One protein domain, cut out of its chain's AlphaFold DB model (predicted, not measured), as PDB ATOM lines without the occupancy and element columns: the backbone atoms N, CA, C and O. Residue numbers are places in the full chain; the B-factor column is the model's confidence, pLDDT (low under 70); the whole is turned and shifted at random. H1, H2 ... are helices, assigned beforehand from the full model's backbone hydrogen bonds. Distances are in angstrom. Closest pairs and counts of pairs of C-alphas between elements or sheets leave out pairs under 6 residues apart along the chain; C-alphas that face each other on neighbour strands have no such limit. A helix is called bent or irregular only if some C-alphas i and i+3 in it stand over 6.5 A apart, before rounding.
ATOM      1  N   PHE A   6     115.075 210.069 161.224       56.12
ATOM      2  CA  PHE A   6     116.245 210.732 161.798       56.12
ATOM      3  C   PHE A   6     117.272 209.761 162.387       56.12
ATOM      4  O   PHE A   6     118.461 209.946 162.147       56.12
ATOM      5  N   SER A   7     116.845 208.710 163.094       58.38
ATOM      6  CA  SER A   7     117.758 207.676 163.603       58.38
ATOM      7  C   SER A   7     118.463 206.921 162.471       58.38
ATOM      8  O   SER A   7     119.677 206.740 162.528       58.38
ATOM      9  N   PHE A   8     117.742 206.616 161.384       63.25
ATOM     10  CA  PHE A   8     118.311 206.029 160.173       63.25
ATOM     11  C   PHE A   8     119.350 206.961 159.526       63.25
ATOM     12  O   PHE A   8     120.485 206.547 159.281       63.25
ATOM     13  N   LEU A   9     119.012 208.237 159.312       55.50
ATOM     14  CA  LEU A   9     119.924 209.260 158.773       55.50
ATOM     15  C   LEU A   9     121.171 209.479 159.636       55.50
ATOM     16  O   LEU A   9     122.259 209.672 159.102       55.50
ATOM     17  N   SER A  10     121.014 209.446 160.958       60.38
ATOM     18  CA  SER A  10     122.095 209.667 161.922       60.38
ATOM     19  C   SER A  10     122.994 208.452 162.143       60.38
ATOM     20  O   SER A  10     123.941 208.534 162.926       60.38
ATOM     21  N   SER A  11     122.719 207.322 161.481       63.47
ATOM     22  CA  SER A  11     123.592 206.159 161.592       63.47
ATOM     23  C   SER A  11     125.011 206.516 161.115       63.47
ATOM     24  O   SER A  11     125.165 207.250 160.131       63.47
ATOM     25  N   PRO A  12     126.070 206.007 161.776       64.19
ATOM     26  CA  PRO A  12     127.453 206.347 161.435       64.19
ATOM     27  C   PRO A  12     127.788 206.151 159.952       64.19
ATOM     28  O   PRO A  12     128.554 206.924 159.381       64.19
ATOM     29  N   ILE A  13     127.179 205.149 159.315       63.59
ATOM     30  CA  ILE A  13     127.413 204.830 157.909       63.59
ATOM     31  C   ILE A  13     126.701 205.796 156.953       63.59
ATOM     32  O   ILE A  13     127.300 206.239 155.975       63.59
ATOM     33  N   ASN A  14     125.474 206.219 157.275       65.81
ATOM     34  CA  ASN A  14     124.749 207.215 156.485       65.81
ATOM     35  C   ASN A  14     125.372 208.609 156.632       65.81
ATOM     36  O   ASN A  14     125.422 209.366 155.662       65.81
ATOM     37  N   LEU A  15     125.935 208.929 157.800       66.50
ATOM     38  CA  LEU A  15     126.735 210.140 157.995       66.50
ATOM     39  C   LEU A  15     128.028 210.111 157.172       66.50
ATOM     40  O   LEU A  15     128.364 211.108 156.534       66.50
ATOM     41  N   LEU A  16     128.728 208.972 157.129       69.75
ATOM     42  CA  LEU A  16     129.914 208.791 156.287       69.75
ATOM     43  C   LEU A  16     129.565 208.938 154.799       69.75
ATOM     44  O   LEU A  16     130.313 209.551 154.039       69.75
ATOM     45  N   PHE A  17     128.399 208.435 154.392       68.69
ATOM     46  CA  PHE A  17     127.888 208.589 153.036       68.69
ATOM     47  C   PHE A  17     127.571 210.051 152.687       68.69
ATOM     48  O   PHE A  17     128.024 210.553 151.658       68.69
ATOM     49  N   LEU A  18     126.857 210.768 153.560       71.38
ATOM     50  CA  LEU A  18     126.587 212.202 153.397       71.38
ATOM     51  C   LEU A  18     127.877 213.026 153.359       71.38
ATOM     52  O   LEU A  18     127.977 213.986 152.595       71.38
ATOM     53  N   PHE A  19     128.879 212.637 154.146       74.94
ATOM     54  CA  PHE A  19     130.197 213.257 154.142       74.94
ATOM     55  C   PHE A  19     130.915 213.038 152.805       74.94
ATOM     56  O   PHE A  19     131.378 213.994 152.188       74.94
ATOM     57  N   VAL A  20     130.945 211.805 152.294       77.81
ATOM     58  CA  VAL A  20     131.495 211.487 150.965       77.81
ATOM     59  C   VAL A  20     130.787 212.272 149.867       77.81
ATOM     60  O   VAL A  20     131.449 212.867 149.014       77.81
ATOM     61  N   ALA A  21     129.456 212.320 149.914       74.50
ATOM     62  CA  ALA A  21     128.663 213.131 149.007       74.50
ATOM     63  C   ALA A  21     129.111 214.596 149.106       74.50
ATOM     64  O   ALA A  21     129.556 215.168 148.122       74.50
ATOM     65  N   PHE A  22     129.146 215.207 150.288       79.19
ATOM     66  CA  PHE A  22     129.616 216.587 150.429       79.19
ATOM     67  C   PHE A  22     130.983 216.843 149.755       79.19
ATOM     68  O   PHE A  22     131.138 217.825 149.019       79.19
ATOM     69  N   PHE A  23     131.945 215.931 149.919       81.56
ATOM     70  CA  PHE A  23     133.260 216.049 149.284       81.56
ATOM     71  C   PHE A  23     133.187 215.973 147.762       81.56
ATOM     72  O   PHE A  23     133.688 216.874 147.087       81.56
ATOM     73  N   LEU A  24     132.523 214.953 147.215       81.06
ATOM     74  CA  LEU A  24     132.350 214.802 145.770       81.06
ATOM     75  C   LEU A  24     131.688 216.035 145.148       81.06
ATOM     76  O   LEU A  24     132.048 216.431 144.043       81.06
ATOM     77  N   LEU A  25     130.752 216.661 145.858       73.94
ATOM     78  CA  LEU A  25     129.813 217.624 145.287       73.94
ATOM     79  C   LEU A  25     130.234 219.082 145.433       73.94
ATOM     80  O   LEU A  25     129.993 219.899 144.538       73.94
ATOM     81  N   PHE A  26     130.856 219.409 146.559       76.50
ATOM     82  CA  PHE A  26     131.220 220.779 146.897       76.50
ATOM     83  C   PHE A  26     132.726 220.961 146.964       76.50
ATOM     84  O   PHE A  26     133.232 221.962 146.457       76.50
ATOM     85  N   VAL A  27     133.453 219.984 147.513       83.38
ATOM     86  CA  VAL A  27     134.906 220.093 147.666       83.38
ATOM     87  C   VAL A  27     135.609 219.889 146.326       83.38
ATOM     88  O   VAL A  27     136.468 220.698 145.984       83.38
ATOM     89  N   THR A  28     135.224 218.896 145.513       85.94
ATOM     90  CA  THR A  28     135.896 218.659 144.217       85.94
ATOM     91  C   THR A  28     135.807 219.850 143.256       85.94
ATOM     92  O   THR A  28     136.850 220.252 142.733       85.94
ATOM     93  N   PRO A  29     134.644 220.511 143.051       84.44
ATOM     94  CA  PRO A  29     134.573 221.637 142.124       84.44
ATOM     95  C   PRO A  29     135.203 222.895 142.718       84.44
ATOM     96  O   PRO A  29     135.731 223.725 141.980       84.44
ATOM     97  N   TRP A  30     135.167 223.045 144.046       83.38
ATOM     98  CA  TRP A  30     135.866 224.124 144.734       83.38
ATOM     99  C   TRP A  30     137.383 224.005 144.556       83.38
ATOM    100  O   TRP A  30     138.009 224.969 144.120       83.38
ATOM    101  N   LEU A  31     137.957 222.818 144.789       85.19
ATOM    102  CA  LEU A  31     139.372 222.532 144.537       85.19
ATOM    103  C   LEU A  31     139.739 222.791 143.073       85.19
ATOM    104  O   LEU A  31     140.732 223.456 142.787       85.19
ATOM    105  N   TRP A  32     138.905 222.335 142.138       86.19
ATOM    106  CA  TRP A  32     139.124 222.549 140.707       86.19
ATOM    107  C   TRP A  32     139.132 224.035 140.320       86.19
ATOM    108  O   TRP A  32     139.972 224.480 139.536       86.19
ATOM    109  N   ASN A  33     138.264 224.843 140.932       81.06
ATOM    110  CA  ASN A  33     138.227 226.289 140.712       81.06
ATOM    111  C   ASN A  33     139.510 227.012 141.163       81.06
ATOM    112  O   ASN A  33     139.842 228.061 140.603       81.06
ATOM    113  N   ILE A  34     140.273 226.465 142.117       77.19
ATOM    114  CA  ILE A  34     141.576 227.027 142.520       77.19
ATOM    115  C   ILE A  34     142.554 227.002 141.336       77.19
ATOM    116  O   ILE A  34     143.275 227.976 141.105       77.19
ATOM    117  N   VAL A  35     142.528 225.919 140.556       77.44
ATOM    118  CA  VAL A  35     143.354 225.738 139.356       77.44
ATOM    119  C   VAL A  35     142.789 226.557 138.195       77.44
ATOM    120  O   VAL A  35     143.549 227.271 137.539       77.44
ATOM    121  N   ASN A  36     141.466 226.513 137.991       71.38
ATOM    122  CA  ASN A  36     140.785 227.181 136.875       71.38
ATOM    123  C   ASN A  36     140.789 228.707 136.936       71.38
ATOM    124  O   ASN A  36     140.825 229.362 135.900       71.38
ATOM    125  N   SER A  37     140.799 229.285 138.135       65.00
ATOM    126  CA  SER A  37     140.871 230.739 138.331       65.00
ATOM    127  C   SER A  37     142.252 231.338 138.029       65.00
ATOM    128  O   SER A  37     142.442 232.550 138.138       65.00
ATOM    129  N   ALA A  38     143.249 230.519 137.692       62.50
ATOM    130  CA  ALA A  38     144.591 230.997 137.414       62.50
ATOM    131  C   ALA A  38     144.788 231.314 135.927       62.50
ATOM    132  O   ALA A  38     144.609 230.468 135.053       62.50
ATOM    133  N   HIS A  39     145.294 232.518 135.657       60.75
ATOM    134  CA  HIS A  39     145.647 233.004 134.319       60.75
ATOM    135  C   HIS A  39     146.621 232.078 133.550       60.75
ATOM    136  O   HIS A  39     146.691 232.117 132.324       60.75
ATOM    137  N   ASN A  40     147.351 231.215 134.263       68.19
ATOM    138  CA  ASN A  40     148.368 230.326 133.704       68.19
ATOM    139  C   ASN A  40     147.813 229.114 132.944       68.19
ATOM    140  O   ASN A  40     148.548 228.548 132.138       68.19
ATOM    141  N   ILE A  41     146.536 228.746 133.117       68.81
ATOM    142  CA  ILE A  41     145.917 227.693 132.291       68.81
ATOM    143  C   ILE A  41     145.974 228.053 130.809       68.81
ATOM    144  O   ILE A  41     146.241 227.192 129.978       68.81
ATOM    145  N   HIS A  42     145.760 229.327 130.475       68.62
ATOM    146  CA  HIS A  42     145.806 229.784 129.088       68.62
ATOM    147  C   HIS A  42     147.187 229.556 128.476       68.62
ATOM    148  O   HIS A  42     147.287 228.966 127.411       68.62
ATOM    149  N   LYS A  43     148.256 229.867 129.218       70.94
ATOM    150  CA  LYS A  43     149.634 229.620 128.769       70.94
ATOM    151  C   LYS A  43     149.942 228.139 128.526       70.94
ATOM    152  O   LYS A  43     150.780 227.838 127.684       70.94
ATOM    153  N   LEU A  44     149.294 227.228 129.256       71.88
ATOM    154  CA  LEU A  44     149.448 225.784 129.061       71.88
ATOM    155  C   LEU A  44     148.667 225.277 127.834       71.88
ATOM    156  O   LEU A  44     149.127 224.377 127.138       71.88
ATOM    157  N   LEU A  45     147.481 225.837 127.584       73.31
ATOM    158  CA  LEU A  45     146.555 225.378 126.542       73.31
ATOM    159  C   LEU A  45     146.764 226.066 125.181       73.31
ATOM    160  O   LEU A  45     146.420 225.481 124.154       73.31
ATOM    161  N   ASP A  46     147.344 227.268 125.156       72.94
ATOM    162  CA  ASP A  46     147.620 228.037 123.936       72.94
ATOM    163  C   ASP A  46     148.515 227.277 122.933       72.94
ATOM    164  O   ASP A  46     148.156 227.235 121.752       72.94
ATOM    165  N   PRO A  47     149.609 226.596 123.345       74.94
ATOM    166  CA  PRO A  47     150.412 225.763 122.444       74.94
ATOM    167  C   PRO A  47     149.641 224.591 121.820       74.94
ATOM    168  O   PRO A  47     150.030 224.090 120.770       74.94
ATOM    169  N   LEU A  48     148.543 224.155 122.448       71.38
ATOM    170  CA  LEU A  48     147.677 223.079 121.957       71.38
ATOM    171  C   LEU A  48     146.560 223.598 121.032       71.38
ATOM    172  O   LEU A  48     145.695 222.827 120.619       71.38
ATOM    173  N   GLY A  49     146.539 224.899 120.716       69.31
ATOM    174  CA  GLY A  49     145.525 225.517 119.855       69.31
ATOM    175  C   GLY A  49     144.136 225.621 120.494       69.31
ATOM    176  O   GLY A  49     143.160 225.947 119.814       69.31
ATOM    177  N   ILE A  50     144.021 225.363 121.799       69.25
ATOM    178  CA  ILE A  50     142.747 225.339 122.520       69.25
ATOM    179  C   ILE A  50     142.373 226.771 122.918       69.25
ATOM    180  O   ILE A  50     142.722 227.266 123.991       69.25
ATOM    181  N   LYS A  51     141.614 227.446 122.049       62.38
ATOM    182  CA  LYS A  51     141.067 228.778 122.335       62.38
ATOM    183  C   LYS A  51     139.907 228.673 123.330       62.38
ATOM    184  O   LYS A  51     138.904 228.008 123.089       62.38
ATOM    185  N   LYS A  52     140.097 229.330 124.473       56.59
ATOM    186  CA  LYS A  52     139.231 229.452 125.654       56.59
ATOM    187  C   LYS A  52     137.751 229.054 125.470       56.59
ATOM    188  O   LYS A  52     136.930 229.828 124.983       56.59
ATOM    189  N   LYS A  53     137.389 227.914 126.064       56.12
ATOM    190  CA  LYS A  53     136.092 227.720 126.728       56.12
ATOM    191  C   LYS A  53     136.373 227.100 128.097       56.12
ATOM    192  O   LYS A  53     136.603 225.893 128.204       56.12
ATOM    193  N   GLU A  54     136.461 227.961 129.113       60.59
ATOM    194  CA  GLU A  54     136.601 227.549 130.516       60.59
ATOM    195  C   GLU A  54     135.517 226.508 130.832       60.59
ATOM    196  O   GLU A  54     134.355 226.680 130.459       60.59
ATOM    197  N   ASN A  55     135.916 225.400 131.460       60.84
ATOM    198  CA  ASN A  55     135.047 224.270 131.808       60.84
ATOM    199  C   ASN A  55     134.415 223.522 130.620       60.84
ATOM    200  O   ASN A  55     133.355 222.918 130.765       60.84
ATOM    201  N   SER A  56     135.038 223.519 129.437       72.31
ATOM    202  CA  SER A  56     134.619 222.557 128.413       72.31
ATOM    203  C   SER A  56     135.020 221.130 128.809       72.31
ATOM    204  O   SER A  56     136.102 220.891 129.348       72.31
ATOM    205  N   LEU A  57     134.126 220.180 128.530       76.44
ATOM    206  CA  LEU A  57     134.305 218.746 128.776       76.44
ATOM    207  C   LEU A  57     135.650 218.173 128.256       76.44
ATOM    208  O   LEU A  57     136.296 217.431 128.993       76.44
ATOM    209  N   PRO A  58     136.136 218.522 127.042       78.25
ATOM    210  CA  PRO A  58     137.424 218.016 126.560       78.25
ATOM    211  C   PRO A  58     138.632 218.626 127.285       78.25
ATOM    212  O   PRO A  58     139.596 217.920 127.562       78.25
ATOM    213  N   VAL A  59     138.591 219.917 127.634       78.12
ATOM    214  CA  VAL A  59     139.711 220.588 128.324       78.12
ATOM    215  C   VAL A  59     139.859 220.077 129.748       78.12
ATOM    216  O   VAL A  59     140.961 219.777 130.197       78.12
ATOM    217  N   THR A  60     138.737 219.945 130.450       80.44
ATOM    218  CA  THR A  60     138.715 219.331 131.779       80.44
ATOM    219  C   THR A  60     139.167 217.880 131.715       80.44
ATOM    220  O   THR A  60     139.976 217.498 132.544       80.44
ATOM    221  N   GLY A  61     138.749 217.106 130.706       81.12
ATOM    222  CA  GLY A  61     139.206 215.728 130.503       81.12
ATOM    223  C   GLY A  61     140.719 215.616 130.297       81.12
ATOM    224  O   GLY A  61     141.364 214.781 130.927       81.12
ATOM    225  N   LEU A  62     141.314 216.505 129.493       82.69
ATOM    226  CA  LEU A  62     142.765 216.549 129.283       82.69
ATOM    227  C   LEU A  62     143.522 216.849 130.587       82.69
ATOM    228  O   LEU A  62     144.504 216.180 130.900       82.69
ATOM    229  N   LEU A  63     143.044 217.821 131.367       82.94
ATOM    230  CA  LEU A  63     143.605 218.158 132.681       82.94
ATOM    231  C   LEU A  63     143.273 217.103 133.755       82.94
ATOM    232  O   LEU A  63     143.869 217.067 134.823       82.94
ATOM    233  N   PHE A  64     142.324 216.214 133.499       83.50
ATOM    234  CA  PHE A  64     142.017 215.111 134.400       83.50
ATOM    235  C   PHE A  64     142.875 213.873 134.107       83.50
ATOM    236  O   PHE A  64     143.047 213.025 134.975       83.50
ATOM    237  N   LEU A  65     143.470 213.771 132.914       84.69
ATOM    238  CA  LEU A  65     144.274 212.620 132.490       84.69
ATOM    239  C   LEU A  65     145.445 212.303 133.440       84.69
ATOM    240  O   LEU A  65     145.617 211.129 133.775       84.69
ATOM    241  N   PRO A  66     146.210 213.283 133.965       86.19
ATOM    242  CA  PRO A  66     147.239 212.994 134.963       86.19
ATOM    243  C   PRO A  66     146.697 212.302 136.221       86.19
ATOM    244  O   PRO A  66     147.418 211.524 136.838       86.19
ATOM    245  N   LEU A  67     145.425 212.515 136.581       84.75
ATOM    246  CA  LEU A  67     144.788 211.811 137.694       84.75
ATOM    247  C   LEU A  67     144.661 210.309 137.431       84.75
ATOM    248  O   LEU A  67     144.894 209.511 138.334       84.75
ATOM    249  N   LEU A  68     144.326 209.920 136.197       83.50
ATOM    250  CA  LEU A  68     144.271 208.511 135.802       83.50
ATOM    251  C   LEU A  68     145.647 207.857 135.941       83.50
ATOM    252  O   LEU A  68     145.748 206.752 136.465       83.50
ATOM    253  N   LEU A  69     146.710 208.560 135.538       81.88
ATOM    254  CA  LEU A  69     148.082 208.077 135.697       81.88
ATOM    255  C   LEU A  69     148.463 207.923 137.173       81.88
ATOM    256  O   LEU A  69     149.048 206.908 137.537       81.88
ATOM    257  N   ILE A  70     148.090 208.885 138.026       78.75
ATOM    258  CA  ILE A  70     148.295 208.798 139.480       78.75
ATOM    259  C   ILE A  70     147.588 207.564 140.049       78.75
ATOM    260  O   ILE A  70     148.191 206.827 140.821       78.75
ATOM    261  N   ILE A  71     146.340 207.309 139.650       78.62
ATOM    262  CA  ILE A  71     145.573 206.147 140.120       78.62
ATOM    263  C   ILE A  71     146.239 204.842 139.692       78.62
ATOM    264  O   ILE A  71     146.438 203.975 140.535       78.62
ATOM    265  N   ILE A  72     146.624 204.715 138.419       78.56
ATOM    266  CA  ILE A  72     147.312 203.522 137.904       78.56
ATOM    267  C   ILE A  72     148.633 203.302 138.648       78.56
ATOM    268  O   ILE A  72     148.941 202.183 139.051       78.56
ATOM    269  N   PHE A  73     149.406 204.371 138.850       77.19
ATOM    270  CA  PHE A  73     150.689 204.300 139.537       77.19
ATOM    271  C   PHE A  73     150.520 203.906 141.004       77.19
ATOM    272  O   PHE A  73     151.210 203.012 141.476       77.19
ATOM    273  N   ILE A  74     149.587 204.518 141.736       72.69
ATOM    274  CA  ILE A  74     149.379 204.169 143.143       72.69
ATOM    275  C   ILE A  74     148.813 202.755 143.279       72.69
ATOM    276  O   ILE A  74     149.279 202.025 144.144       72.69
ATOM    277  N   GLU A  75     147.893 202.335 142.409       69.94
ATOM    278  CA  GLU A  75     147.362 200.965 142.399       69.94
ATOM    279  C   GLU A  75     148.463 199.916 142.178       69.94
ATOM    280  O   GLU A  75     148.389 198.821 142.730       69.94
ATOM    281  N   TRP A  76     149.514 200.250 141.421       73.56
ATOM    282  CA  TRP A  76     150.680 199.381 141.253       73.56
ATOM    283  C   TRP A  76     151.432 199.152 142.571       73.56
ATOM    284  O   TRP A  76     151.848 198.032 142.861       73.56
ATOM    285  N   PHE A  77     151.632 200.205 143.369       69.50
ATOM    286  CA  PHE A  77     152.392 200.123 144.624       69.50
ATOM    287  C   PHE A  77     151.542 199.675 145.821       69.50
ATOM    288  O   PHE A  77     152.024 198.948 146.687       69.50
ATOM    289  N   TRP A  78     150.280 200.099 145.867       68.75
ATOM    290  CA  TRP A  78     149.309 199.792 146.914       68.75
ATOM    291  C   TRP A  78     147.962 199.432 146.284       68.75
ATOM    292  O   TRP A  78     147.077 200.288 146.205       68.75
ATOM    293  N   PRO A  79     147.783 198.166 145.864       65.88
ATOM    294  CA  PRO A  79     146.530 197.727 145.277       65.88
ATOM    295  C   PRO A  79     145.367 197.932 146.245       65.88
ATOM    296  O   PRO A  79     145.449 197.496 147.398       65.88
ATOM    297  N   LEU A  80     144.261 198.520 145.781       63.19
ATOM    298  CA  LEU A  80     143.054 198.723 146.593       63.19
ATOM    299  C   LEU A  80     142.550 197.417 147.222       63.19
ATOM    300  O   LEU A  80     142.044 197.426 148.340       63.19
ATOM    301  N   ALA A  81     142.743 196.293 146.527       56.88
ATOM    302  CA  ALA A  81     142.380 194.957 146.996       56.88
ATOM    303  C   ALA A  81     143.120 194.523 148.279       56.88
ATOM    304  O   ALA A  81     142.620 193.676 149.011       56.88
ATOM    305  N   ASN A  82     144.286 195.114 148.559       57.75
ATOM    306  CA  ASN A  82     145.140 194.771 149.695       57.75
ATOM    307  C   ASN A  82     145.035 195.782 150.846       57.75
ATOM    308  O   ASN A  82     145.707 195.624 151.868       57.75
ATOM    309  N   ILE A  83     144.232 196.842 150.698       56.06
ATOM    310  CA  ILE A  83     144.046 197.827 151.760       56.06
ATOM    311  C   ILE A  83     143.202 197.176 152.857       56.06
ATOM    312  O   ILE A  83     141.988 197.020 152.728       56.06
ATOM    313  N   THR A  84     143.843 196.821 153.970       49.16
ATOM    314  CA  THR A  84     143.143 196.468 155.205       49.16
ATOM    315  C   THR A  84     142.459 197.725 155.731       49.16
ATOM    316  O   THR A  84     143.067 198.614 156.326       49.16
ATOM    317  N   LEU A  85     141.165 197.835 155.431       45.31
ATOM    318  CA  LEU A  85     140.350 199.014 155.728       45.31
ATOM    319  C   LEU A  85     140.153 199.256 157.223       45.31
ATOM    320  O   LEU A  85     139.781 200.355 157.632       45.31
ATOM    321  N   PHE A  86     140.455 198.254 158.047       35.34
ATOM    322  CA  PHE A  86     140.444 198.383 159.489       35.34
ATOM    323  C   PHE A  86     141.610 197.608 160.120       35.34
ATOM    324  O   PHE A  86     141.869 196.478 159.705       35.34
ATOM    325  N   PRO A  87     142.297 198.177 161.129       43.34
ATOM    326  CA  PRO A  87     142.056 199.486 161.741       43.34
ATOM    327  C   PRO A  87     142.578 200.645 160.879       43.34
ATOM    328  O   PRO A  87     143.742 200.653 160.483       43.34
ATOM    329  N   ILE A  88     141.740 201.665 160.657       43.69
ATOM    330  CA  ILE A  88     142.020 202.877 159.854       43.69
ATOM    331  C   ILE A  88     143.357 203.545 160.240       43.69
ATOM    332  O   ILE A  88     144.072 204.067 159.396       43.69
ATOM    333  N   LEU A  89     143.747 203.482 161.514       41.12
ATOM    334  CA  LEU A  89     144.995 204.068 162.019       41.12
ATOM    335  C   LEU A  89     146.213 203.138 161.932       41.12
ATOM    336  O   LEU A  89     147.326 203.581 162.201       41.12
ATOM    337  N   ALA A  90     146.037 201.863 161.592       46.12
ATOM    338  CA  ALA A  90     147.132 200.900 161.494       46.12
ATOM    339  C   ALA A  90     147.747 200.859 160.088       46.12
ATOM    340  O   ALA A  90     148.929 200.548 159.957       46.12
ATOM    341  N   SER A  91     146.978 201.218 159.052       54.72
ATOM    342  CA  SER A  91     147.440 201.177 157.664       54.72
ATOM    343  C   SER A  91     148.521 202.239 157.387       54.72
ATOM    344  O   SER A  91     148.260 203.438 157.557       54.72
ATOM    345  N   PRO A  92     149.722 201.845 156.914       61.62
ATOM    346  CA  PRO A  92     150.770 202.781 156.500       61.62
ATOM    347  C   PRO A  92     150.305 203.758 155.415       61.62
ATOM    348  O   PRO A  92     150.683 204.929 155.438       61.62
ATOM    349  N   TYR A  93     149.424 203.299 154.521       63.19
ATOM    350  CA  TYR A  93     148.805 204.125 153.489       63.19
ATOM    351  C   TYR A  93     147.990 205.263 154.117       63.19
ATOM    352  O   TYR A  93     148.160 206.425 153.759       63.19
ATOM    353  N   ILE A  94     147.156 204.974 155.118       62.44
ATOM    354  CA  ILE A  94     146.310 205.994 155.756       62.44
ATOM    355  C   ILE A  94     147.159 207.005 156.540       62.44
ATOM    356  O   ILE A  94     146.943 208.210 156.410       62.44
ATOM    357  N   LYS A  95     148.177 206.549 157.283       62.19
ATOM    358  CA  LYS A  95     149.102 207.445 158.006       62.19
ATOM    359  C   LYS A  95     149.828 208.410 157.067       62.19
ATOM    360  O   LYS A  95     149.900 209.603 157.358       62.19
ATOM    361  N   PHE A  96     150.334 207.904 155.941       64.38
ATOM    362  CA  PHE A  96     150.995 208.719 154.922       64.38
ATOM    363  C   PHE A  96     150.037 209.762 154.326       64.38
ATOM    364  O   PHE A  96     150.380 210.942 154.239       64.38
ATOM    365  N   ASN A  97     148.806 209.354 154.003       71.31
ATOM    366  CA  ASN A  97     147.809 210.247 153.419       71.31
ATOM    367  C   ASN A  97     147.335 211.343 154.390       71.31
ATOM    368  O   ASN A  97     147.088 212.453 153.938       71.31
ATOM    369  N   ILE A  98     147.262 211.111 155.709       69.69
ATOM    370  CA  ILE A  98     146.895 212.171 156.676       69.69
ATOM    371  C   ILE A  98     147.918 213.316 156.660       69.69
ATOM    372  O   ILE A  98     147.545 214.486 156.554       69.69
ATOM    373  N   ILE A  99     149.211 212.988 156.730       65.75
ATOM    374  CA  ILE A  99     150.293 213.985 156.713       65.75
ATOM    375  C   ILE A  99     150.309 214.722 155.371       65.75
ATOM    376  O   ILE A  99     150.421 215.951 155.328       65.75
ATOM    377  N   ALA A 100     150.148 213.982 154.274       71.12
ATOM    378  CA  ALA A 100     150.094 214.547 152.937       71.12
ATOM    379  C   ALA A 100     148.878 215.471 152.743       71.12
ATOM    380  O   ALA A 100     149.042 216.562 152.209       71.12
ATOM    381  N   VAL A 101     147.689 215.111 153.241       75.69
ATOM    382  CA  VAL A 101     146.486 215.964 153.192       75.69
ATOM    383  C   VAL A 101     146.721 217.280 153.917       75.69
ATOM    384  O   VAL A 101     146.480 218.336 153.336       75.69
ATOM    385  N   ILE A 102     147.217 217.239 155.157       72.25
ATOM    386  CA  ILE A 102     147.491 218.453 155.940       72.25
ATOM    387  C   ILE A 102     148.484 219.347 155.189       72.25
ATOM    388  O   ILE A 102     148.242 220.542 155.018       72.25
ATOM    389  N   SER A 103     149.563 218.755 154.677       70.50
ATOM    390  CA  SER A 103     150.599 219.473 153.928       70.50
ATOM    391  C   SER A 103     150.039 220.126 152.662       70.50
ATOM    392  O   SER A 103     150.332 221.283 152.367       70.50
ATOM    393  N   VAL A 104     149.187 219.406 151.933       79.69
ATOM    394  CA  VAL A 104     148.572 219.877 150.689       79.69
ATOM    395  C   VAL A 104     147.538 220.974 150.945       79.69
ATOM    396  O   VAL A 104     147.499 221.955 150.205       79.69
ATOM    397  N   VAL A 105     146.738 220.872 152.008       75.50
ATOM    398  CA  VAL A 105     145.785 221.924 152.391       75.50
ATOM    399  C   VAL A 105     146.521 223.204 152.780       75.50
ATOM    400  O   VAL A 105     146.167 224.276 152.291       75.50
ATOM    401  N   ILE A 106     147.578 223.103 153.593       72.06
ATOM    402  CA  ILE A 106     148.419 224.254 153.956       72.06
ATOM    403  C   ILE A 106     149.019 224.887 152.696       72.06
ATOM    404  O   ILE A 106     148.925 226.101 152.516       72.06
ATOM    405  N   LEU A 107     149.569 224.076 151.789       79.25
ATOM    406  CA  LEU A 107     150.123 224.550 150.521       79.25
ATOM    407  C   LEU A 107     149.077 225.299 149.681       79.25
ATOM    408  O   LEU A 107     149.366 226.378 149.168       79.25
ATOM    409  N   LEU A 108     147.856 224.774 149.564       77.62
ATOM    410  CA  LEU A 108     146.782 225.424 148.808       77.62
ATOM    411  C   LEU A 108     146.351 226.756 149.425       77.62
ATOM    412  O   LEU A 108     146.125 227.712 148.684       77.62
ATOM    413  N   ILE A 109     146.274 226.842 150.756       73.56
ATOM    414  CA  ILE A 109     145.983 228.094 151.465       73.56
ATOM    415  C   ILE A 109     147.072 229.126 151.162       73.56
ATOM    416  O   ILE A 109     146.762 230.239 150.744       73.56
ATOM    417  N   LEU A 110     148.347 228.747 151.297       70.19
ATOM    418  CA  LEU A 110     149.481 229.634 151.026       70.19
ATOM    419  C   LEU A 110     149.481 230.142 149.577       70.19
ATOM    420  O   LEU A 110     149.687 231.331 149.342       70.19
ATOM    421  N   ILE A 111     149.172 229.273 148.609       72.62
ATOM    422  CA  ILE A 111     149.094 229.645 147.188       72.62
ATOM    423  C   ILE A 111     147.937 230.616 146.907       72.62
ATOM    424  O   ILE A 111     148.049 231.451 146.009       72.62
ATOM    425  N   GLN A 112     146.828 230.552 147.653       69.88
ATOM    426  CA  GLN A 112     145.733 231.513 147.488       69.88
ATOM    427  C   GLN A 112     146.104 232.936 147.928       69.88
ATOM    428  O   GLN A 112     145.556 233.891 147.376       69.88
ATOM    429  N   PHE A 113     147.036 233.095 148.872       67.94
ATOM    430  CA  PHE A 113     147.507 234.408 149.322       67.94
ATOM    431  C   PHE A 113     148.565 235.033 148.399       67.94
ATOM    432  O   PHE A 113     148.822 236.237 148.499       67.94
ATOM    433  N   ASP A 114     149.145 234.268 147.470       65.94
ATOM    434  CA  ASP A 114     150.105 234.796 146.503       65.94
ATOM    435  C   ASP A 114     149.401 235.448 145.297       65.94
ATOM    436  O   ASP A 114     148.783 234.798 144.446       65.94
ATOM    437  N   LYS A 115     149.522 236.777 145.206       58.53
ATOM    438  CA  LYS A 115     148.959 237.585 144.113       58.53
ATOM    439  C   LYS A 115     149.710 237.404 142.789       58.53
ATOM    440  O   LYS A 115     149.132 237.656 141.732       58.53
ATOM    441  N   LYS A 116     150.975 236.966 142.810       60.38
ATOM    442  CA  LYS A 116     151.788 236.688 141.619       60.38
ATOM    443  C   LYS A 116     151.882 235.178 141.426       60.38
ATOM    444  O   LYS A 116     152.947 234.592 141.580       60.38
ATOM    445  N   LYS A 117     150.768 234.547 141.035       66.31
ATOM    446  CA  LYS A 117     150.718 233.112 140.700       66.31
ATOM    447  C   LYS A 117     151.715 232.791 139.577       66.31
ATOM    448  O   LYS A 117     151.389 232.904 138.395       66.31
ATOM    449  N   SER A 118     152.944 232.423 139.931       74.50
ATOM    450  CA  SER A 118     153.963 231.976 138.981       74.50
ATOM    451  C   SER A 118     153.544 230.640 138.356       74.50
ATOM    452  O   SER A 118     152.706 229.920 138.906       74.50
ATOM    453  N   MET A 119     154.113 230.288 137.200       74.75
ATOM    454  CA  MET A 119     153.807 229.004 136.554       74.75
ATOM    455  C   MET A 119     154.153 227.819 137.471       74.75
ATOM    456  O   MET A 119     153.367 226.886 137.580       74.75
ATOM    457  N   GLY A 120     155.280 227.886 138.190       77.69
ATOM    458  CA  GLY A 120     155.695 226.839 139.130       77.69
ATOM    459  C   GLY A 120     154.725 226.660 140.301       77.69
ATOM    460  O   GLY A 120     154.334 225.536 140.606       77.69
ATOM    461  N   LEU A 121     154.260 227.760 140.906       77.06
ATOM    462  CA  LEU A 121     153.247 227.706 141.967       77.06
ATOM    463  C   LEU A 121     151.908 227.171 141.454       77.06
ATOM    464  O   LEU A 121     151.230 226.435 142.165       77.06
ATOM    465  N   TRP A 122     151.537 227.494 140.213       79.31
ATOM    466  CA  TRP A 122     150.341 226.930 139.595       79.31
ATOM    467  C   TRP A 122     150.462 225.417 139.372       79.31
ATOM    468  O   TRP A 122     149.526 224.694 139.698       79.31
ATOM    469  N   VAL A 123     151.608 224.924 138.887       81.88
ATOM    470  CA  VAL A 123     151.857 223.478 138.723       81.88
ATOM    471  C   VAL A 123     151.802 222.754 140.070       81.88
ATOM    472  O   VAL A 123     151.189 221.693 140.164       81.88
ATOM    473  N   LEU A 124     152.371 223.343 141.127       82.00
ATOM    474  CA  LEU A 124     152.277 222.802 142.487       82.00
ATOM    475  C   LEU A 124     150.828 222.765 142.988       82.00
ATOM    476  O   LEU A 124     150.393 221.739 143.507       82.00
ATOM    477  N   ALA A 125     150.060 223.841 142.786       81.81
ATOM    478  CA  ALA A 125     148.637 223.888 143.131       81.81
ATOM    479  C   ALA A 125     147.833 222.832 142.369       81.81
ATOM    480  O   ALA A 125     146.954 222.185 142.929       81.81
ATOM    481  N   TYR A 126     148.139 222.653 141.089       84.44
ATOM    482  CA  TYR A 126     147.494 221.673 140.235       84.44
ATOM    483  C   TYR A 126     147.791 220.243 140.694       84.44
ATOM    484  O   TYR A 126     146.859 219.468 140.881       84.44
ATOM    485  N   ALA A 127     149.054 219.911 140.975       84.62
ATOM    486  CA  ALA A 127     149.431 218.613 141.533       84.62
ATOM    487  C   ALA A 127     148.752 218.350 142.891       84.62
ATOM    488  O   ALA A 127     148.220 217.265 143.120       84.62
ATOM    489  N   ALA A 128     148.704 219.364 143.758       85.00
ATOM    490  CA  ALA A 128     147.990 219.335 145.031       85.00
ATOM    491  C   ALA A 128     146.489 219.051 144.855       85.00
ATOM    492  O   ALA A 128     145.934 218.180 145.527       85.00
ATOM    493  N   VAL A 129     145.828 219.753 143.932       86.94
ATOM    494  CA  VAL A 129     144.406 219.548 143.633       86.94
ATOM    495  C   VAL A 129     144.161 218.154 143.068       86.94
ATOM    496  O   VAL A 129     143.255 217.479 143.546       86.94
ATOM    497  N   LEU A 130     144.978 217.681 142.123       88.25
ATOM    498  CA  LEU A 130     144.872 216.317 141.601       88.25
ATOM    499  C   LEU A 130     145.010 215.275 142.715       88.25
ATOM    500  O   LEU A 130     144.204 214.352 142.794       88.25
ATOM    501  N   TYR A 131     145.971 215.446 143.619       84.38
ATOM    502  CA  TYR A 131     146.146 214.542 144.750       84.38
ATOM    503  C   TYR A 131     144.937 214.537 145.701       84.38
ATOM    504  O   TYR A 131     144.475 213.473 146.109       84.38
ATOM    505  N   LEU A 132     144.354 215.698 146.013       85.44
ATOM    506  CA  LEU A 132     143.135 215.746 146.829       85.44
ATOM    507  C   LEU A 132     141.932 215.120 146.117       85.44
ATOM    508  O   LEU A 132     141.156 214.410 146.753       85.44
ATOM    509  N   LEU A 133     141.782 215.340 144.808       87.31
ATOM    510  CA  LEU A 133     140.742 214.680 144.017       87.31
ATOM    511  C   LEU A 133     140.914 213.160 144.047       87.31
ATOM    512  O   LEU A 133     139.932 212.452 144.256       87.31
ATOM    513  N   TYR A 134     142.146 212.665 143.921       85.38
ATOM    514  CA  TYR A 134     142.464 211.247 144.071       85.38
ATOM    515  C   TYR A 134     141.974 210.702 145.420       85.38
ATOM    516  O   TYR A 134     141.241 209.714 145.454       85.38
ATOM    517  N   LEU A 135     142.301 211.374 146.525       82.62
ATOM    518  CA  LEU A 135     141.884 210.927 147.855       82.62
ATOM    519  C   LEU A 135     140.367 210.926 148.034       82.62
ATOM    520  O   LEU A 135     139.828 210.001 148.639       82.62
ATOM    521  N   ILE A 136     139.669 211.916 147.475       84.62
ATOM    522  CA  ILE A 136     138.203 211.961 147.490       84.62
ATOM    523  C   ILE A 136     137.615 210.768 146.725       84.62
ATOM    524  O   ILE A 136     136.683 210.136 147.219       84.62
ATOM    525  N   ILE A 137     138.168 210.428 145.556       85.25
ATOM    526  CA  ILE A 137     137.734 209.272 144.752       85.25
ATOM    527  C   ILE A 137     137.927 207.971 145.525       85.25
ATOM    528  O   ILE A 137     137.008 207.154 145.582       85.25
ATOM    529  N   ILE A 138     139.107 207.771 146.117       79.38
ATOM    530  CA  ILE A 138     139.414 206.552 146.870       79.38
ATOM    531  C   ILE A 138     138.509 206.436 148.090       79.38
ATOM    532  O   ILE A 138     137.896 205.391 148.287       79.38
ATOM    533  N   MET A 139     138.355 207.516 148.860       78.69
ATOM    534  CA  MET A 139     137.447 207.550 150.004       78.69
ATOM    535  C   MET A 139     136.016 207.206 149.582       78.69
ATOM    536  O   MET A 139     135.390 206.358 150.208       78.69
ATOM    537  N   ALA A 140     135.510 207.803 148.502       78.94
ATOM    538  CA  ALA A 140     134.168 207.520 148.008       78.94
ATOM    539  C   ALA A 140     134.000 206.059 147.577       78.94
ATOM    540  O   ALA A 140     133.049 205.395 147.984       78.94
ATOM    541  N   THR A 141     134.960 205.540 146.813       78.75
ATOM    542  CA  THR A 141     134.975 204.152 146.333       78.75
ATOM    543  C   THR A 141     134.966 203.166 147.497       78.75
ATOM    544  O   THR A 141     134.190 202.214 147.497       78.75
ATOM    545  N   VAL A 142     135.786 203.427 148.513       73.25
ATOM    546  CA  VAL A 142     135.884 202.614 149.724       73.25
ATOM    547  C   VAL A 142     134.598 202.668 150.536       73.25
ATOM    548  O   VAL A 142     134.063 201.623 150.881       73.25
ATOM    549  N   VAL A 143     134.084 203.860 150.840       73.50
ATOM    550  CA  VAL A 143     132.897 204.020 151.692       73.50
ATOM    551  C   VAL A 143     131.667 203.410 151.035       73.50
ATOM    552  O   VAL A 143     130.928 202.677 151.687       73.50
ATOM    553  N   VAL A 144     131.467 203.659 149.740       72.12
ATOM    554  CA  VAL A 144     130.362 203.061 148.983       72.12
ATOM    555  C   VAL A 144     130.541 201.547 148.876       72.12
ATOM    556  O   VAL A 144     129.572 200.817 149.064       72.12
ATOM    557  N   GLY A 145     131.765 201.062 148.652       68.06
ATOM    558  CA  GLY A 145     132.070 199.631 148.645       68.06
ATOM    559  C   GLY A 145     131.792 198.958 149.993       68.06
ATOM    560  O   GLY A 145     131.129 197.929 150.044       68.06
ATOM    561  N   MET A 146     132.222 199.556 151.104       64.44
ATOM    562  CA  MET A 146     131.937 199.049 152.448       64.44
ATOM    563  C   MET A 146     130.441 199.082 152.766       64.44
ATOM    564  O   MET A 146     129.945 198.179 153.424       64.44
ATOM    565  N   ASN A 147     129.715 200.097 152.296       63.12
ATOM    566  CA  ASN A 147     128.288 200.234 152.573       63.12
ATOM    567  C   ASN A 147     127.429 199.261 151.754       63.12
ATOM    568  O   ASN A 147     126.480 198.688 152.273       63.12
ATOM    569  N   ALA A 148     127.768 199.050 150.481       59.22
ATOM    570  CA  ALA A 148     127.063 198.106 149.621       59.22
ATOM    571  C   ALA A 148     127.411 196.637 149.937       59.22
ATOM    572  O   ALA A 148     126.620 195.751 149.628       59.22
ATOM    573  N   PHE A 149     128.564 196.371 150.573       61.66
ATOM    574  CA  PHE A 149     129.047 195.016 150.884       61.66
ATOM    575  C   PHE A 149     129.541 194.884 152.348       61.66
ATOM    576  O   PHE A 149     130.721 194.606 152.579       61.66
ATOM    577  N   PRO A 150     128.661 195.067 153.357       51.44
ATOM    578  CA  PRO A 150     129.045 195.410 154.732       51.44
ATOM    579  C   PRO A 150     129.776 194.354 155.575       51.44
ATOM    580  O   PRO A 150     130.359 194.740 156.586       51.44
ATOM    581  N   ALA A 151     129.807 193.059 155.226       48.38
ATOM    582  CA  ALA A 151     130.490 192.086 156.103       48.38
ATOM    583  C   ALA A 151     130.899 190.713 155.529       48.38
ATOM    584  O   ALA A 151     131.555 189.962 156.243       48.38
ATOM    585  N   SER A 152     130.574 190.322 154.292       40.06
ATOM    586  CA  SER A 152     130.716 188.904 153.881       40.06
ATOM    587  C   SER A 152     131.820 188.583 152.865       40.06
ATOM    588  O   SER A 152     131.903 187.446 152.417       40.06
ATOM    589  N   HIS A 153     132.677 189.542 152.488       46.38
ATOM    590  CA  HIS A 153     133.356 189.436 151.188       46.38
ATOM    591  C   HIS A 153     134.877 189.729 151.150       46.38
ATOM    592  O   HIS A 153     135.554 189.226 150.259       46.38
ATOM    593  N   TYR A 154     135.472 190.449 152.111       47.88
ATOM    594  CA  TYR A 154     136.898 190.838 151.999       47.88
ATOM    595  C   TYR A 154     137.896 190.043 152.848       47.88
ATOM    596  O   TYR A 154     139.074 190.030 152.507       47.88
ATOM    597  N   ILE A 155     137.469 189.381 153.930       44.88
ATOM    598  CA  ILE A 155     138.415 188.775 154.895       44.88
ATOM    599  C   ILE A 155     138.340 187.234 154.914       44.88
ATOM    600  O   ILE A 155     139.337 186.587 155.214       44.88
ATOM    601  N   PHE A 156     137.204 186.631 154.528       43.84
ATOM    602  CA  PHE A 156     136.979 185.171 154.603       43.84
ATOM    603  C   PHE A 156     136.271 184.568 153.382       43.84
ATOM    604  O   PHE A 156     135.728 183.466 153.448       43.84
ATOM    605  N   ALA A 157     136.217 185.299 152.274       48.44
ATOM    606  CA  ALA A 157     135.375 184.927 151.152       48.44
ATOM    607  C   ALA A 157     136.149 184.044 150.144       48.44
ATOM    608  O   ALA A 157     137.330 184.304 149.900       48.44
ATOM    609  N   PRO A 158     135.531 182.990 149.573       52.19
ATOM    610  CA  PRO A 158     136.188 182.077 148.628       52.19
ATOM    611  C   PRO A 158     136.750 182.827 147.405       52.19
ATOM    612  O   PRO A 158     136.196 183.849 147.010       52.19
ATOM    613  N   GLU A 159     137.815 182.337 146.762       55.56
ATOM    614  CA  GLU A 159     138.539 183.053 145.681       55.56
ATOM    615  C   GLU A 159     137.642 183.612 144.551       55.56
ATOM    616  O   GLU A 159     137.899 184.689 144.002       55.56
ATOM    617  N   SER A 160     136.538 182.928 144.233       53.50
ATOM    618  CA  SER A 160     135.539 183.388 143.259       53.50
ATOM    619  C   SER A 160     134.864 184.703 143.670       53.50
ATOM    620  O   SER A 160     134.651 185.591 142.843       53.50
ATOM    621  N   SER A 161     134.588 184.871 144.960       55.09
ATOM    622  CA  SER A 161     133.999 186.081 145.529       55.09
ATOM    623  C   SER A 161     135.009 187.235 145.603       55.09
ATOM    624  O   SER A 161     134.637 188.372 145.325       55.09
ATOM    625  N   MET A 162     136.304 186.959 145.820       59.41
ATOM    626  CA  MET A 162     137.368 187.976 145.747       59.41
ATOM    627  C   MET A 162     137.457 188.632 144.362       59.41
ATOM    628  O   MET A 162     137.649 189.844 144.261       59.41
ATOM    629  N   THR A 163     137.265 187.860 143.289       61.16
ATOM    630  CA  THR A 163     137.287 188.379 141.910       61.16
ATOM    631  C   THR A 163     136.084 189.284 141.622       61.16
ATOM    632  O   THR A 163     136.235 190.356 141.027       61.16
ATOM    633  N   ILE A 164     134.896 188.896 142.091       61.56
ATOM    634  CA  ILE A 164     133.665 189.692 141.967       61.56
ATOM    635  C   ILE A 164     133.803 191.004 142.750       61.56
ATOM    636  O   ILE A 164     133.570 192.079 142.203       61.56
ATOM    637  N   ASN A 165     134.291 190.937 143.985       64.75
ATOM    638  CA  ASN A 165     134.544 192.099 144.837       64.75
ATOM    639  C   ASN A 165     135.526 193.085 144.213       64.75
ATOM    640  O   ASN A 165     135.276 194.288 144.167       64.75
ATOM    641  N   ARG A 166     136.625 192.563 143.664       67.62
ATOM    642  CA  ARG A 166     137.628 193.358 142.960       67.62
ATOM    643  C   ARG A 166     137.035 194.048 141.733       67.62
ATOM    644  O   ARG A 166     137.281 195.232 141.514       67.62
ATOM    645  N   THR A 167     136.210 193.333 140.971       70.62
ATOM    646  CA  THR A 167     135.498 193.882 139.809       70.62
ATOM    647  C   THR A 167     134.553 195.007 140.221       70.62
ATOM    648  O   THR A 167     134.529 196.058 139.583       70.62
ATOM    649  N   ILE A 168     133.820 194.833 141.323       72.38
ATOM    650  CA  ILE A 168     132.903 195.848 141.841       72.38
ATOM    651  C   ILE A 168     133.662 197.078 142.353       72.38
ATOM    652  O   ILE A 168     133.275 198.195 142.016       72.38
ATOM    653  N   ILE A 169     134.762 196.909 143.097       74.50
ATOM    654  CA  ILE A 169     135.600 198.033 143.551       74.50
ATOM    655  C   ILE A 169     136.120 198.838 142.366       74.50
ATOM    656  O   ILE A 169     136.006 200.062 142.373       74.50
ATOM    657  N   TYR A 170     136.674 198.189 141.339       76.38
ATOM    658  CA  TYR A 170     137.178 198.925 140.179       76.38
ATOM    659  C   TYR A 170     136.049 199.541 139.349       76.38
ATOM    660  O   TYR A 170     136.207 200.647 138.837       76.38
ATOM    661  N   GLY A 171     134.887 198.886 139.268       79.81
ATOM    662  CA  GLY A 171     133.685 199.470 138.675       79.81
ATOM    663  C   GLY A 171     133.255 200.748 139.399       79.81
ATOM    664  O   GLY A 171     133.030 201.776 138.759       79.81
ATOM    665  N   LEU A 172     133.227 200.723 140.734       80.06
ATOM    666  CA  LEU A 172     132.962 201.895 141.569       80.06
ATOM    667  C   LEU A 172     134.041 202.968 141.393       80.06
ATOM    668  O   LEU A 172     133.704 204.145 141.296       80.06
ATOM    669  N   LEU A 173     135.317 202.593 141.311       83.69
ATOM    670  CA  LEU A 173     136.422 203.528 141.097       83.69
ATOM    671  C   LEU A 173     136.257 204.297 139.780       83.69
ATOM    672  O   LEU A 173     136.337 205.525 139.760       83.69
ATOM    673  N   ILE A 174     135.974 203.577 138.691       86.56
ATOM    674  CA  ILE A 174     135.716 204.158 137.367       86.56
ATOM    675  C   ILE A 174     134.467 205.044 137.409       86.56
ATOM    676  O   ILE A 174     134.481 206.153 136.873       86.56
ATOM    677  N   ALA A 175     133.402 204.605 138.086       86.50
ATOM    678  CA  ALA A 175     132.184 205.393 138.232       86.50
ATOM    679  C   ALA A 175     132.445 206.722 138.961       86.50
ATOM    680  O   ALA A 175     132.015 207.769 138.480       86.50
ATOM    681  N   HIS A 176     133.195 206.716 140.069       87.69
ATOM    682  CA  HIS A 176     133.544 207.939 140.803       87.69
ATOM    683  C   HIS A 176     134.488 208.851 140.006       87.69
ATOM    684  O   HIS A 176     134.334 210.072 140.051       87.69
ATOM    685  N   LEU A 177     135.415 208.282 139.231       89.25
ATOM    686  CA  LEU A 177     136.262 209.023 138.292       89.25
ATOM    687  C   LEU A 177     135.427 209.794 137.263       89.25
ATOM    688  O   LEU A 177     135.591 211.007 137.114       89.25
ATOM    689  N   ILE A 178     134.506 209.101 136.586       88.38
ATOM    690  CA  ILE A 178     133.589 209.706 135.612       88.38
ATOM    691  C   ILE A 178     132.708 210.746 136.305       88.38
ATOM    692  O   ILE A 178     132.519 211.845 135.786       88.38
ATOM    693  N   PHE A 179     132.202 210.425 137.495       88.00
ATOM    694  CA  PHE A 179     131.339 211.309 138.259       88.00
ATOM    695  C   PHE A 179     132.032 212.631 138.601       88.00
ATOM    696  O   PHE A 179     131.464 213.692 138.342       88.00
ATOM    697  N   ILE A 180     133.263 212.605 139.125       88.25
ATOM    698  CA  ILE A 180     134.013 213.835 139.415       88.25
ATOM    699  C   ILE A 180     134.304 214.598 138.131       88.25
ATOM    700  O   ILE A 180     134.070 215.805 138.101       88.25
ATOM    701  N   TRP A 181     134.755 213.923 137.070       88.50
ATOM    702  CA  TRP A 181     135.020 214.577 135.790       88.50
ATOM    703  C   TRP A 181     133.783 215.316 135.255       88.50
ATOM    704  O   TRP A 181     133.874 216.482 134.866       88.50
ATOM    705  N   LEU A 182     132.601 214.701 135.310       86.75
ATOM    706  CA  LEU A 182     131.348 215.367 134.947       86.75
ATOM    707  C   LEU A 182     131.031 216.525 135.902       86.75
ATOM    708  O   LEU A 182     130.713 217.628 135.462       86.75
ATOM    709  N   THR A 183     131.176 216.312 137.206       85.62
ATOM    710  CA  THR A 183     130.863 217.295 138.253       85.62
ATOM    711  C   THR A 183     131.696 218.577 138.118       85.62
ATOM    712  O   THR A 183     131.156 219.675 138.278       85.62
ATOM    713  N   ILE A 184     132.985 218.473 137.777       86.12
ATOM    714  CA  ILE A 184     133.868 219.632 137.552       86.12
ATOM    715  C   ILE A 184     133.650 220.298 136.183       86.12
ATOM    716  O   ILE A 184     133.980 221.472 136.013       86.12
ATOM    717  N   SER A 185     133.089 219.569 135.214       83.44
ATOM    718  CA  SER A 185     132.823 220.057 133.851       83.44
ATOM    719  C   SER A 185     131.474 220.762 133.714       83.44
ATOM    720  O   SER A 185     131.270 221.569 132.806       83.44
ATOM    721  N   LEU A 186     130.519 220.442 134.587       84.00
ATOM    722  CA  LEU A 186     129.147 220.925 134.496       84.00
ATOM    723  C   LEU A 186     128.940 222.251 135.236       84.00
ATOM    724  O   LEU A 186     129.527 222.534 136.282       84.00
ATOM    725  N   LYS A 187     128.015 223.065 134.711       81.88
ATOM    726  CA  LYS A 187     127.492 224.235 135.431       81.88
ATOM    727  C   LYS A 187     126.757 223.789 136.697       81.88
ATOM    728  O   LYS A 187     126.201 222.693 136.737       81.88
ATOM    729  N   PHE A 188     126.677 224.684 137.682       78.88
ATOM    730  CA  PHE A 188     126.081 224.419 138.997       78.88
ATOM    731  C   PHE A 188     124.725 223.692 138.938       78.88
ATOM    732  O   PHE A 188     124.549 222.689 139.620       78.88
ATOM    733  N   THR A 189     123.793 224.144 138.092       80.69
ATOM    734  CA  THR A 189     122.451 223.545 137.972       80.69
ATOM    735  C   THR A 189     122.494 222.085 137.511       80.69
ATOM    736  O   THR A 189     121.850 221.229 138.105       80.69
ATOM    737  N   TRP A 190     123.293 221.783 136.483       82.88
ATOM    738  CA  TRP A 190     123.449 220.421 135.960       82.88
ATOM    739  C   TRP A 190     124.213 219.519 136.917       82.88
ATOM    740  O   TRP A 190     123.883 218.344 137.051       82.88
ATOM    741  N   ARG A 191     125.193 220.088 137.622       80.81
ATOM    742  CA  ARG A 191     125.871 219.407 138.717       80.81
ATOM    743  C   ARG A 191     124.858 218.983 139.777       80.81
ATOM    744  O   ARG A 191     124.788 217.809 140.092       80.81
ATOM    745  N   LEU A 192     124.015 219.899 140.250       78.88
ATOM    746  CA  LEU A 192     123.007 219.602 141.270       78.88
ATOM    747  C   LEU A 192     122.004 218.519 140.820       78.88
ATOM    748  O   LEU A 192     121.626 217.671 141.621       78.88
ATOM    749  N   LEU A 193     121.635 218.475 139.536       83.56
ATOM    750  CA  LEU A 193     120.804 217.395 138.982       83.56
ATOM    751  C   LEU A 193     121.522 216.037 138.961       83.56
ATOM    752  O   LEU A 193     120.955 215.042 139.414       83.56
ATOM    753  N   LEU A 194     122.775 215.994 138.490       81.19
ATOM    754  CA  LEU A 194     123.618 214.789 138.511       81.19
ATOM    755  C   LEU A 194     123.745 214.229 139.940       81.19
ATOM    756  O   LEU A 194     123.756 213.018 140.146       81.19
ATOM    757  N   MET A 195     123.788 215.116 140.935       71.44
ATOM    758  CA  MET A 195     123.885 214.777 142.355       71.44
ATOM    759  C   MET A 195     122.629 214.137 142.913       71.44
ATOM    760  O   MET A 195     122.715 213.131 143.616       71.44
ATOM    761  N   ILE A 196     121.470 214.722 142.611       75.56
ATOM    762  CA  ILE A 196     120.180 214.156 143.008       75.56
ATOM    763  C   ILE A 196     120.052 212.761 142.399       75.56
ATOM    764  O   ILE A 196     119.741 211.813 143.113       75.56
ATOM    765  N   LEU A 197     120.392 212.612 141.117       82.12
ATOM    766  CA  LEU A 197     120.359 211.321 140.440       82.12
ATOM    767  C   LEU A 197     121.311 210.299 141.079       82.12
ATOM    768  O   LEU A 197     120.896 209.172 141.339       82.12
ATOM    769  N   TYR A 198     122.560 210.678 141.368       75.38
ATOM    770  CA  TYR A 198     123.531 209.801 142.031       75.38
ATOM    771  C   TYR A 198     123.043 209.362 143.415       75.38
ATOM    772  O   TYR A 198     123.046 208.173 143.722       75.38
ATOM    773  N   THR A 199     122.544 210.303 144.218       70.50
ATOM    774  CA  THR A 199     122.056 210.028 145.577       70.50
ATOM    775  C   THR A 199     120.830 209.116 145.552       70.50
ATOM    776  O   THR A 199     120.762 208.167 146.331       70.50
ATOM    777  N   LEU A 200     119.886 209.351 144.632       70.81
ATOM    778  CA  LEU A 200     118.702 208.505 144.450       70.81
ATOM    779  C   LEU A 200     119.075 207.102 143.967       70.81
ATOM    780  O   LEU A 200     118.595 206.123 144.529       70.81
ATOM    781  N   THR A 201     119.955 206.999 142.968       72.50
ATOM    782  CA  THR A 201     120.407 205.709 142.419       72.50
ATOM    783  C   THR A 201     121.106 204.884 143.491       72.50
ATOM    784  O   THR A 201     120.831 203.695 143.631       72.50
ATOM    785  N   LEU A 202     121.971 205.513 144.290       66.25
ATOM    786  CA  LEU A 202     122.676 204.812 145.352       66.25
ATOM    787  C   LEU A 202     121.749 204.425 146.510       66.25
ATOM    788  O   LEU A 202     121.851 203.315 147.019       66.25
ATOM    789  N   SER A 203     120.815 205.302 146.890       64.00
ATOM    790  CA  SER A 203     119.802 204.994 147.911       64.00
ATOM    791  C   SER A 203     118.901 203.838 147.473       64.00
ATOM    792  O   SER A 203     118.583 202.964 148.276       64.00
ATOM    793  N   PHE A 204     118.528 203.800 146.190       65.06
ATOM    794  CA  PHE A 204     117.764 202.704 145.601       65.06
ATOM    795  C   PHE A 204     118.558 201.395 145.591       65.06
ATOM    796  O   PHE A 204     118.027 200.371 146.009       65.06
ATOM    797  N   ALA A 205     119.826 201.426 145.166       63.00
ATOM    798  CA  ALA A 205     120.704 200.257 145.184       63.00
ATOM    799  C   ALA A 205     120.912 199.717 146.608       63.00
ATOM    800  O   ALA A 205     120.891 198.511 146.820       63.00
ATOM    801  N   TYR A 206     121.062 200.604 147.594       57.25
ATOM    802  CA  TYR A 206     121.174 200.221 148.998       57.25
ATOM    803  C   TYR A 206     119.892 199.550 149.510       57.25
ATOM    804  O   TYR A 206     119.945 198.484 150.117       57.25
ATOM    805  N   PHE A 207     118.729 200.142 149.223       53.97
ATOM    806  CA  PHE A 207     117.440 199.582 149.628       53.97
ATOM    807  C   PHE A 207     117.183 198.207 148.996       53.97
ATOM    808  O   PHE A 207     116.758 197.289 149.690       53.97
ATOM    809  N   SER A 208     117.471 198.037 147.703       56.81
ATOM    810  CA  SER A 208     117.216 196.776 147.000       56.81
ATOM    811  C   SER A 208     118.179 195.649 147.383       56.81
ATOM    812  O   SER A 208     117.760 194.495 147.391       56.81
ATOM    813  N   LEU A 209     119.436 195.956 147.723       52.47
ATOM    814  CA  LEU A 209     120.465 194.947 148.011       52.47
ATOM    815  C   LEU A 209     120.559 194.519 149.483       52.47
ATOM    816  O   LEU A 209     121.114 193.458 149.745       52.47
ATOM    817  N   ILE A 210     120.079 195.328 150.436       46.94
ATOM    818  CA  ILE A 210     120.252 195.066 151.883       46.94
ATOM    819  C   ILE A 210     118.925 194.813 152.610       46.94
ATOM    820  O   ILE A 210     118.921 194.163 153.652       46.94
ATOM    821  N   VAL A 211     117.802 195.325 152.092       43.12
ATOM    822  CA  VAL A 211     116.468 195.141 152.703       43.12
ATOM    823  C   VAL A 211     115.685 193.986 152.046       43.12
ATOM    824  O   VAL A 211     114.574 193.688 152.483       43.12
ATOM    825  N   SER A 212     116.250 193.317 151.027       37.72
ATOM    826  CA  SER A 212     115.733 192.045 150.484       37.72
ATOM    827  C   SER A 212     116.419 190.834 151.108       37.72
ATOM    828  O   SER A 212     115.723 189.802 151.234       37.72
TER     829      SER A 212
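This is residues 6 to 212 of the 212 residues of an uncharacterized protein of Legionella pneumophila (UniProt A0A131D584). Picture a helical body with the long helix H6 through its core: H2, H4, H5 and H7 pack round it, and H8 lies farther out, beyond H2 and H7. Short H3 lies at one end and short H1 near the start of H2. The 207 printed residues have eight named helices, H1 to H8 in chain order, and no named strand, class all helix. The whole is compact, with a radius of gyration of the C-alphas of 18.5 A and spans of 55 by 37 by 33 A.

Find C-alpha 6 at (116.245, 210.732, 161.798), where H1, residues 6 to 9, begins. H2, residues 12 to 36, runs 34.9 A with a kink of 26 degrees near residue 23. H3 is residues 40 to 48; H4, residues 57 to 77, has a kink of 36 degrees near residue 64. Both are only just irregular: C-alphas 44 and 47, like C-alphas 63 and 66, are 6.7 A apart. H5 is residues 92 to 113, H6 residues 119 to 148, 42.9 A, and H7 residues 159 to 185, 39.3 A. H8, residues 188 to 210, ends at (120.252, 195.066, 151.883).

Start at the hub, H6, which touches H2, H4, H5, H7 and H8. H2 touches it at a shallow tilt of 20 degrees, opposite ways, closest at C-alphas 20 and 140, 5.6 A. H5 and H6 form a hairpin, closest at C-alphas 104 and 128, 5.7 A. H2, H7 and H8 form a bundle, a group of helices set together. Every O i to N i+4 pair is within hydrogen-bond range in H6, H7 and H8, but 18 of 21 in H2, 3 of 5 in H3, 14 of 17 in H4 and 17 of 18 in H5; H1 is too short for one.

The farthest C-alphas, Lys 116 and Ser 212, are 58.1 A apart. The printed part has no cut, and the link from H4 to H5 is long. Mean pLDDT of the printed part is 70.7, with 87 residues under 70, among them 77 to 96.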